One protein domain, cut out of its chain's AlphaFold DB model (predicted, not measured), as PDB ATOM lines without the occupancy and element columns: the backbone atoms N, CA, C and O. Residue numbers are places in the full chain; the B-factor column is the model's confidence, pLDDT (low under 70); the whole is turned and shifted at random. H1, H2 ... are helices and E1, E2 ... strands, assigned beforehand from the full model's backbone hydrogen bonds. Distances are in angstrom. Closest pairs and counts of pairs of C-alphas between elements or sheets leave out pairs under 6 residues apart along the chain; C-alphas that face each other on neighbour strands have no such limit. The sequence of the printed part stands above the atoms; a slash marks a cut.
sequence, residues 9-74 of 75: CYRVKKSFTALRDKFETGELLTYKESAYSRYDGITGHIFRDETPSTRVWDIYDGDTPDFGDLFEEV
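What this domain is: This is residues 9 to 74 of the 75 residues of an uncharacterized protein of Nibricoccus aquaticus (UniProt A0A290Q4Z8). One five-stranded sheet curls like part of a barrel, left open, with its long strand E2 bending through the wall and the short helix H1 beside E5 at one edge. The long link of residues 13 to 27 folds back as a loop on the side away from E2. The printed part has 66 residues, in the order E1 E2 E3 E4 H1 E5, and is mostly strand; the sheet, E4 - E3 - E2 - E1 - E5, is all antiparallel. It is compact, with a radius of gyration of the C-alphas of 11.5 A and spans of 32 by 26 by 18 A.

Where its parts are: E2, residues 28 to 37, is 25.8 A long and bends by 61 degrees at residue 32. E3 is residues 42 to 48, 19.3 A, and E4 is residues 54 to 60, 19.4 A. E1, residues 9 to 12, is 10.1 A long and begins at C-alpha 9 (72.130, 122.384, 77.865). H1 is residues 67 to 70, 5.2 A. E5, residues 71 to 73, is 6.8 A long and ends at C-alpha 73 (71.706, 127.762, 80.375).

How they stand to each other: The sheet is strongly twisted, with edge strands E4 and E5. E1 to E4 form a meander, each strand the antiparallel neighbour of the one before. E2 pairs with E3 over residues 30 to 37, with N 30 and O 48 2.8 A apart, and with E1 over residues 28 to 30, with N 29 and O 10 2.8 A apart. Across the neighbour strands E3 and E4, N 45 and O 57 are 2.8 A apart; across the neighbour strands E1 and E5, N 11 and O 72 are 2.8 A apart. These four pairs are within hydrogen-bond range. E1 and E4 are apart. H1 only grazes the sheet with its residues 67 to 70; it is too short for an O i to N i+4 pair, and its one O i to N i+3 pair is within range.

The domain as a whole: The C-alphas of Tyr 39 and Val 74, the two farthest apart, are 33.9 A apart. The printed part has no cut. The link from E1 to E2 is long, and in it residues 16 to 17 pair with 22 to 23, antiparallel. No printed residue is under 70 in pLDDT.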
ATOM      1  N   CYS A   9      73.574 122.586  77.813       94.94
ATOM      2  CA  CYS A   9      72.130 122.384  77.865       94.94
ATOM      3  C   CYS A   9      71.401 123.695  78.150       94.94
ATOM      4  O   CYS A   9      71.691 124.384  79.130       94.94
ATOM      5  N   TYR A  10      70.389 123.969  77.339       95.38
ATOM      6  CA  TYR A  10      69.572 125.168  77.400       95.38
ATOM      7  C   TYR A  10      68.105 124.797  77.591       95.38
ATOM      8  O   TYR A  10      67.611 123.864  76.958       95.38
ATOM      9  N   ARG A  11      67.406 125.533  78.455       95.56
ATOM     10  CA  ARG A  11      65.952 125.448  78.607       95.56
ATOM     11  C   ARG A  11      65.291 126.570  77.823       95.56
ATOM     12  O   ARG A  11      65.698 127.724  77.946       95.56
ATOM     13  N   VAL A  12      64.259 126.244  77.055       95.94
ATOM     14  CA  VAL A  12      63.428 127.240  76.371       95.94
ATOM     15  C   VAL A  12      62.572 127.971  77.409       95.94
ATOM     16  O   VAL A  12      61.747 127.364  78.093       95.94
ATOM     17  N   LYS A  13      62.751 129.285  77.538       96.62
ATOM     18  CA  LYS A  13      62.003 130.146  78.470       96.62
ATOM     19  C   LYS A  13      60.641 130.571  77.932       96.62
ATOM     20  O   LYS A  13      59.729 130.835  78.711       96.62
ATOM     21  N   LYS A  14      60.519 130.685  76.610       95.94
ATOM     22  CA  LYS A  14      59.314 131.157  75.926       95.94
ATOM     23  C   LYS A  14      59.137 130.391  74.625       95.94
ATOM     24  O   LYS A  14      60.083 130.312  73.851       95.94
ATOM     25  N   SER A  15      57.934 129.877  74.376       96.25
ATOM     26  CA  SER A  15      57.647 129.148  73.141       96.25
ATOM     27  C   SER A  15      57.768 130.069  71.928       96.25
ATOM     28  O   SER A  15      57.280 131.205  71.946       96.25
ATOM     29  N   PHE A  16      58.388 129.577  70.861       95.38
ATOM     30  CA  PHE A  16      58.498 130.288  69.591       95.38
ATOM     31  C   PHE A  16      58.563 129.308  68.415       95.38
ATOM     32  O   PHE A  16      58.798 128.111  68.572       95.38
ATOM     33  N   THR A  17      58.301 129.814  67.214       94.44
ATOM     34  CA  THR A  17      58.366 129.032  65.974       94.44
ATOM     35  C   THR A  17      59.531 129.547  65.141       94.44
ATOM     36  O   THR A  17      59.573 130.728  64.804       94.44
ATOM     37  N   ALA A  18      60.484 128.663  64.859       92.19
ATOM     38  CA  ALA A  18      61.521 128.876  63.862       92.19
ATOM     39  C   ALA A  18      60.979 128.527  62.466       92.19
ATOM     40  O   ALA A  18      59.813 128.169  62.305       92.19
ATOM     41  N   LEU A  19      61.824 128.608  61.438       89.62
ATOM     42  CA  LEU A  19      61.401 128.355  60.061       89.62
ATOM     43  C   LEU A  19      60.828 126.939  59.863       89.62
ATOM     44  O   LEU A  19      59.887 126.757  59.093       89.62
ATOM     45  N   ARG A  20      61.405 125.938  60.539       88.12
ATOM     46  CA  ARG A  20      61.061 124.513  60.363       88.12
ATOM     47  C   ARG A  20      60.652 123.804  61.650       88.12
ATOM     48  O   ARG A  20      60.033 122.746  61.582       88.12
ATOM     49  N   ASP A  21      60.964 124.392  62.798       93.69
ATOM     50  CA  ASP A  21      60.783 123.785  64.112       93.69
ATOM     51  C   ASP A  21      59.974 124.675  65.052       93.69
ATOM     52  O   ASP A  21      59.913 125.899  64.912       93.69
ATOM     53  N   LYS A  22      59.367 124.039  66.050       94.12
ATOM     54  CA  LYS A  22      58.729 124.709  67.179       94.12
ATOM     55  C   LYS A  22      59.528 124.404  68.432       94.12
ATOM     56  O   LYS A  22      59.878 123.251  68.659       94.12
ATOM     57  N   PHE A  23      59.788 125.448  69.201       95.25
ATOM     58  CA  PHE A  23      60.470 125.391  70.483       95.25
ATOM     59  C   PHE A  23      59.424 125.661  71.550       95.25
ATOM     60  O   PHE A  23      58.757 126.700  71.500       95.25
ATOM     61  N   GLU A  24      59.256 124.737  72.487       95.56
ATOM     62  CA  GLU A  24      58.217 124.839  73.511       95.56
ATOM     63  C   GLU A  24      58.796 125.201  74.875       95.56
ATOM     64  O   GLU A  24      59.870 124.757  75.264       95.56
ATOM     65  N   THR A  25      58.072 126.021  75.633       96.75
ATOM     66  CA  THR A  25      58.503 126.464  76.964       96.75
ATOM     67  C   THR A  25      58.773 125.266  77.874       96.75
ATOM     68  O   THR A  25      57.925 124.392  78.037       96.75
ATOM     69  N   GLY A  26      59.945 125.254  78.507       95.12
ATOM     70  CA  GLY A  26      60.409 124.171  79.371       95.12
ATOM     71  C   GLY A  26      61.196 123.073  78.653       95.12
ATOM     72  O   GLY A  26      61.801 122.253  79.340       95.12
ATOM     73  N   GLU A  27      61.241 123.066  77.318       94.31
ATOM     74  CA  GLU A  27      62.017 122.097  76.534       94.31
ATOM     75  C   GLU A  27      63.514 122.217  76.850       94.31
ATOM     76  O   GLU A  27      64.057 123.325  76.930       94.31
ATOM     77  N   LEU A  28      64.175 121.072  77.051       94.50
ATOM     78  CA  LEU A  28      65.610 120.978  77.307       94.50
ATOM     79  C   LEU A  28      66.338 120.554  76.036       94.50
ATOM     80  O   LEU A  28      66.079 119.492  75.473       94.50
ATOM     81  N   LEU A  29      67.282 121.387  75.617       95.00
ATOM     82  CA  LEU A  29      67.966 121.267  74.343       95.00
ATOM     83  C   LEU A  29      69.475 121.351  74.540       95.00
ATOM     84  O   LEU A  29      69.993 122.293  75.134       95.00
ATOM     85  N   THR A  30      70.201 120.370  74.015       95.38
ATOM     86  CA  THR A  30      71.666 120.407  73.984       95.38
ATOM     87  C   THR A  30      72.126 121.058  72.692       95.38
ATOM     88  O   THR A  30      71.836 120.531  71.614       95.38
ATOM     89  N   TYR A  31      72.885 122.146  72.777       95.50
ATOM     90  CA  TYR A  31      73.447 122.773  71.583       95.50
ATOM     91  C   TYR A  31      74.532 121.892  70.959       95.50
ATOM     92  O   TYR A  31      75.369 121.314  71.662       95.50
ATOM     93  N   LYS A  32      74.506 121.754  69.632       95.50
ATOM     94  CA  LYS A  32      75.451 120.920  68.882       95.50
ATOM     95  C   LYS A  32      76.403 121.756  68.060       95.50
ATOM     96  O   LYS A  32      77.606 121.664  68.264       95.50
ATOM     97  N   GLU A  33      75.874 122.559  67.155       94.88
ATOM     98  CA  GLU A  33      76.679 123.357  66.240       94.88
ATOM     99  C   GLU A  33      75.823 124.430  65.566       94.88
ATOM    100  O   GLU A  33      74.602 124.473  65.727       94.88
ATOM    101  N   SER A  34      76.476 125.285  64.786       93.50
ATOM    102  CA  SER A  34      75.816 126.208  63.868       93.50
ATOM    103  C   SER A  34      76.347 126.018  62.458       93.50
ATOM    104  O   SER A  34      77.562 125.923  62.273       93.50
ATOM    105  N   ALA A  35      75.457 126.073  61.473       92.12
ATOM    106  CA  ALA A  35      75.810 126.074  60.060       92.12
ATOM    107  C   ALA A  35      75.324 127.369  59.397       92.12
ATOM    108  O   ALA A  35      74.154 127.728  59.509       92.12
ATOM    109  N   TYR A  36      76.224 128.067  58.702       91.69
ATOM    110  CA  TYR A  36      75.898 129.293  57.972       91.69
ATOM    111  C   TYR A  36      75.696 129.011  56.480       91.69
ATOM    112  O   TYR A  36      76.605 128.509  55.812       91.69
ATOM    113  N   SER A  37      74.526 129.373  55.949       89.56
ATOM    114  CA  SER A  37      74.241 129.394  54.514       89.56
ATOM    115  C   SER A  37      74.471 130.798  53.963       89.56
ATOM    116  O   SER A  37      73.665 131.702  54.168       89.56
ATOM    117  N   ARG A  38      75.559 130.971  53.202       86.94
ATOM    118  CA  ARG A  38      75.848 132.225  52.478       86.94
ATOM    119  C   ARG A  38      74.827 132.547  51.388       86.94
ATOM    120  O   ARG A  38      74.678 133.709  51.039       86.94
ATOM    121  N   TYR A  39      74.192 131.527  50.810       86.88
ATOM    122  CA  TYR A  39      73.234 131.710  49.718       86.88
ATOM    123  C   TYR A  39      71.918 132.299  50.221       86.88
ATOM    124  O   TYR A  39      71.355 133.170  49.566       86.88
ATOM    125  N   ASP A  40      71.475 131.845  51.393       86.25
ATOM    126  CA  ASP A  40      70.203 132.264  51.987       86.25
ATOM    127  C   ASP A  40      70.373 133.401  53.002       86.25
ATOM    128  O   ASP A  40      69.385 133.996  53.424       86.25
ATOM    129  N   GLY A  41      71.614 133.698  53.408       91.81
ATOM    130  CA  GLY A  41      71.906 134.653  54.473       91.81
ATOM    131  C   GLY A  41      71.299 134.209  55.802       91.81
ATOM    132  O   GLY A  41      70.628 134.997  56.459       91.81
ATOM    133  N   ILE A  42      71.455 132.929  56.158       93.25
ATOM    134  CA  ILE A  42      70.863 132.322  57.362       93.25
ATOM    135  C   ILE A  42      71.933 131.557  58.133       93.25
ATOM    136  O   ILE A  42      72.666 130.748  57.561       93.25
ATOM    137  N   THR A  43      71.968 131.738  59.451       93.62
ATOM    138  CA  THR A  43      72.670 130.846  60.381       93.62
ATOM    139  C   THR A  43      71.666 129.929  61.074       93.62
ATOM    140  O   THR A  43      70.812 130.396  61.822       93.62
ATOM    141  N   GLY A  44      71.778 128.621  60.842       94.06
ATOM    142  CA  GLY A  44      70.993 127.606  61.540       94.06
ATOM    143  C   GLY A  44      71.716 127.120  62.793       94.06
ATOM    144  O   GLY A  44      72.806 126.553  62.693       94.06
ATOM    145  N   HIS A  45      71.117 127.321  63.964       94.50
ATOM    146  CA  HIS A  45      71.579 126.779  65.241       94.50
ATOM    147  C   HIS A  45      70.942 125.417  65.499       94.50
ATOM    148  O   HIS A  45      69.718 125.302  65.562       94.50
ATOM    149  N   ILE A  46      71.772 124.389  65.652       95.38
ATOM    150  CA  ILE A  46      71.345 122.996  65.736       95.38
ATOM    151  C   ILE A  46      71.369 122.539  67.192       95.38
ATOM    152  O   ILE A  46      72.399 122.597  67.871       95.38
ATOM    153  N   PHE A  47      70.234 122.022  67.650       95.19
ATOM    154  CA  PHE A  47      70.047 121.472  68.984       95.19
ATOM    155  C   PHE A  47      69.551 120.036  68.918       95.19
ATOM    156  O   PHE A  47      68.876 119.627  67.975       95.19
ATOM    157  N   ARG A  48      69.841 119.277  69.968       94.81
ATOM    158  CA  ARG A  48      69.284 117.944  70.180       94.81
ATOM    159  C   ARG A  48      68.386 117.960  71.407       94.81
ATOM    160  O   ARG A  48      68.817 118.460  72.448       94.81
ATOM    161  N   ASP A  49      67.184 117.418  71.277       88.25
ATOM    162  CA  ASP A  49      66.279 117.214  72.410       88.25
ATOM    163  C   ASP A  49      66.615 115.910  73.165       88.25
ATOM    164  O   ASP A  49      67.641 115.267  72.919       88.25
ATOM    165  N   GLU A  50      65.784 115.525  74.135       82.56
ATOM    166  CA  GLU A  50      65.941 114.253  74.864       82.56
ATOM    167  C   GLU A  50      65.671 113.018  73.983       82.56
ATOM    168  O   GLU A  50      65.967 111.883  74.363       82.56
ATOM    169  N   THR A  51      65.130 113.228  72.786       82.75
ATOM    170  CA  THR A  51      64.835 112.202  71.791       82.75
ATOM    171  C   THR A  51      65.944 112.190  70.714       82.75
ATOM    172  O   THR A  51      66.900 112.971  70.752       82.75
ATOM    173  N   PRO A  52      65.934 111.262  69.740       78.56
ATOM    174  CA  PRO A  52      66.878 111.320  68.621       78.56
ATOM    175  C   PRO A  52      66.547 112.436  67.609       78.56
ATOM    176  O   PRO A  52      67.174 112.494  66.551       78.56
ATOM    177  N   SER A  53      65.584 113.310  67.911       85.00
ATOM    178  CA  SER A  53      65.184 114.426  67.059       85.00
ATOM    179  C   SER A  53      66.157 115.600  67.173       85.00
ATOM    180  O   SER A  53      66.828 115.819  68.184       85.00
ATOM    181  N   THR A  54      66.255 116.362  66.087       91.31
ATOM    182  CA  THR A  54      67.071 117.576  66.012       91.31
ATOM    183  C   THR A  54      66.147 118.768  65.824       91.31
ATOM    184  O   THR A  54      65.204 118.682  65.041       91.31
ATOM    185  N   ARG A  55      66.429 119.864  66.530       93.69
ATOM    186  CA  ARG A  55      65.760 121.158  66.375       93.69
ATOM    187  C   ARG A  55      66.709 122.137  65.716       93.69
ATOM    188  O   ARG A  55      67.877 122.212  66.106       93.69
ATOM    189  N   VAL A  56      66.210 122.906  64.759       94.56
ATOM    190  CA  VAL A  56      66.982 123.951  64.095       94.56
ATOM    191  C   VAL A  56      66.324 125.299  64.334       94.56
ATOM    192  O   VAL A  56      65.136 125.494  64.078       94.56
ATOM    193  N   TRP A  57      67.113 126.244  64.835       94.56
ATOM    194  CA  TRP A  57      66.714 127.638  64.919       94.56
ATOM    195  C   TRP A  57      67.490 128.470  63.904       94.56
ATOM    196  O   TRP A  57      68.673 128.754  64.081       94.56
ATOM    197  N   ASP A  58      66.803 128.832  62.828       93.44
ATOM    198  CA  ASP A  58      67.317 129.670  61.752       93.44
ATOM    199  C   ASP A  58      67.235 131.160  62.121       93.44
ATOM    200  O   ASP A  58      66.182 131.644  62.545       93.44
ATOM    201  N   ILE A  59      68.339 131.886  61.939       92.44
ATOM    202  CA  ILE A  59      68.449 133.336  62.157       92.44
ATOM    203  C   ILE A  59      68.969 133.974  60.868       92.44
ATOM    204  O   ILE A  59      70.024 133.565  60.377       92.44
ATOM    205  N   TYR A  60      68.253 134.961  60.323       91.62
ATOM    206  CA  TYR A  60      68.677 135.667  59.113       91.62
ATOM    207  C   TYR A  60      69.786 136.682  59.403       91.62
ATOM    208  O   TYR A  60      69.896 137.233  60.501       91.62
ATOM    209  N   ASP A  61      70.595 136.974  58.390       88.06
ATOM    210  CA  ASP A  61      71.613 138.012  58.441       88.06
ATOM    211  C   ASP A  61      70.943 139.375  58.692       88.06
ATOM    212  O   ASP A  61      70.209 139.898  57.856       88.06
ATOM    213  N   GLY A  62      71.197 139.948  59.872       85.25
ATOM    214  CA  GLY A  62      70.598 141.209  60.324       85.25
ATOM    215  C   GLY A  62      69.590 141.055  61.462       85.25
ATOM    216  O   GLY A  62      69.315 142.040  62.148       85.25
ATOM    217  N   ASP A  63      69.115 139.837  61.730       88.38
ATOM    218  CA  ASP A  63      68.294 139.570  62.906       88.38
ATOM    219  C   ASP A  63      69.158 139.576  64.174       88.38
ATOM    220  O   ASP A  63      70.233 138.975  64.249       88.38
ATOM    221  N   THR A  64      68.659 140.240  65.214       85.06
ATOM    222  CA  THR A  64      69.302 140.295  66.533       85.06
ATOM    223  C   THR A  64      68.360 139.742  67.599       85.06
ATOM    224  O   THR A  64      67.846 140.509  68.418       85.06
ATOM    225  N   PRO A  65      68.063 138.429  67.587       86.25
ATOM    226  CA  PRO A  65      67.168 137.856  68.575       86.25
ATOM    227  C   PRO A  65      67.793 137.918  69.969       86.25
ATOM    228  O   PRO A  65      69.000 137.720  70.141       86.25
ATOM    229  N   ASP A  66      66.960 138.160  70.980       88.88
ATOM    230  CA  ASP A  66      67.406 138.101  72.367       88.88
ATOM    231  C   ASP A  66      67.430 136.647  72.852       88.88
ATOM    232  O   ASP A  66      66.436 136.071  73.298       88.88
ATOM    233  N   PHE A  67      68.612 136.044  72.754       87.31
ATOM    234  CA  PHE A  67      68.875 134.691  73.234       87.31
ATOM    235  C   PHE A  67      68.551 134.522  74.724       87.31
ATOM    236  O   PHE A  67      68.113 133.446  75.114       87.31
ATOM    237  N   GLY A  68      68.756 135.555  75.551       88.69
ATOM    238  CA  GLY A  68      68.514 135.487  76.995       88.69
ATOM    239  C   GLY A  68      67.030 135.516  77.359       88.69
ATOM    240  O   GLY A  68      66.644 135.019  78.420       88.69
ATOM    241  N   ASP A  69      66.186 136.051  76.482       92.06
ATOM    242  CA  ASP A  69      64.731 136.003  76.638       92.06
ATOM    243  C   ASP A  69      64.147 134.654  76.220       92.06
ATOM    244  O   ASP A  69      63.170 134.198  76.819       92.06
ATOM    245  N   LEU A  70      64.755 134.004  75.226       94.06
ATOM    246  CA  LEU A  70      64.275 132.734  74.681       94.06
ATOM    247  C   LEU A  70      64.864 131.511  75.384       94.06
ATOM    248  O   LEU A  70      64.176 130.498  75.495       94.06
ATOM    249  N   PHE A  71      66.096 131.597  75.883       94.31
ATOM    250  CA  PHE A  71      66.828 130.474  76.458       94.31
ATOM    251  C   PHE A  71      67.513 130.843  77.773       94.31
ATOM    252  O   PHE A  71      67.937 131.976  77.995       94.31
ATOM    253  N   GLU A  72      67.684 129.847  78.634       94.88
ATOM    254  CA  GLU A  72      68.594 129.900  79.780       94.88
ATOM    255  C   GLU A  72      69.510 128.678  79.787       94.88
ATOM    256  O   GLU A  72      69.073 127.568  79.485       94.88
ATOM    257  N   GLU A  73      70.781 128.872  80.135       94.12
ATOM    258  CA  GLU A  73      71.706 127.762  80.375       94.12
ATOM    259  C   GLU A  73      71.363 127.078  81.703       94.12
ATOM    260  O   GLU A  73      71.146 127.744  82.715       94.12
ATOM    261  N   VAL A  74      71.324 125.745  81.699       91.62
ATOM    262  CA  VAL A  74      70.974 124.945  82.884       91.62
ATOM    263  C   VAL A  74      72.180 124.179  83.439       91.62
ATOM    264  O   VAL A  74      72.199 123.868  84.632       91.62
TER     265      VAL A  74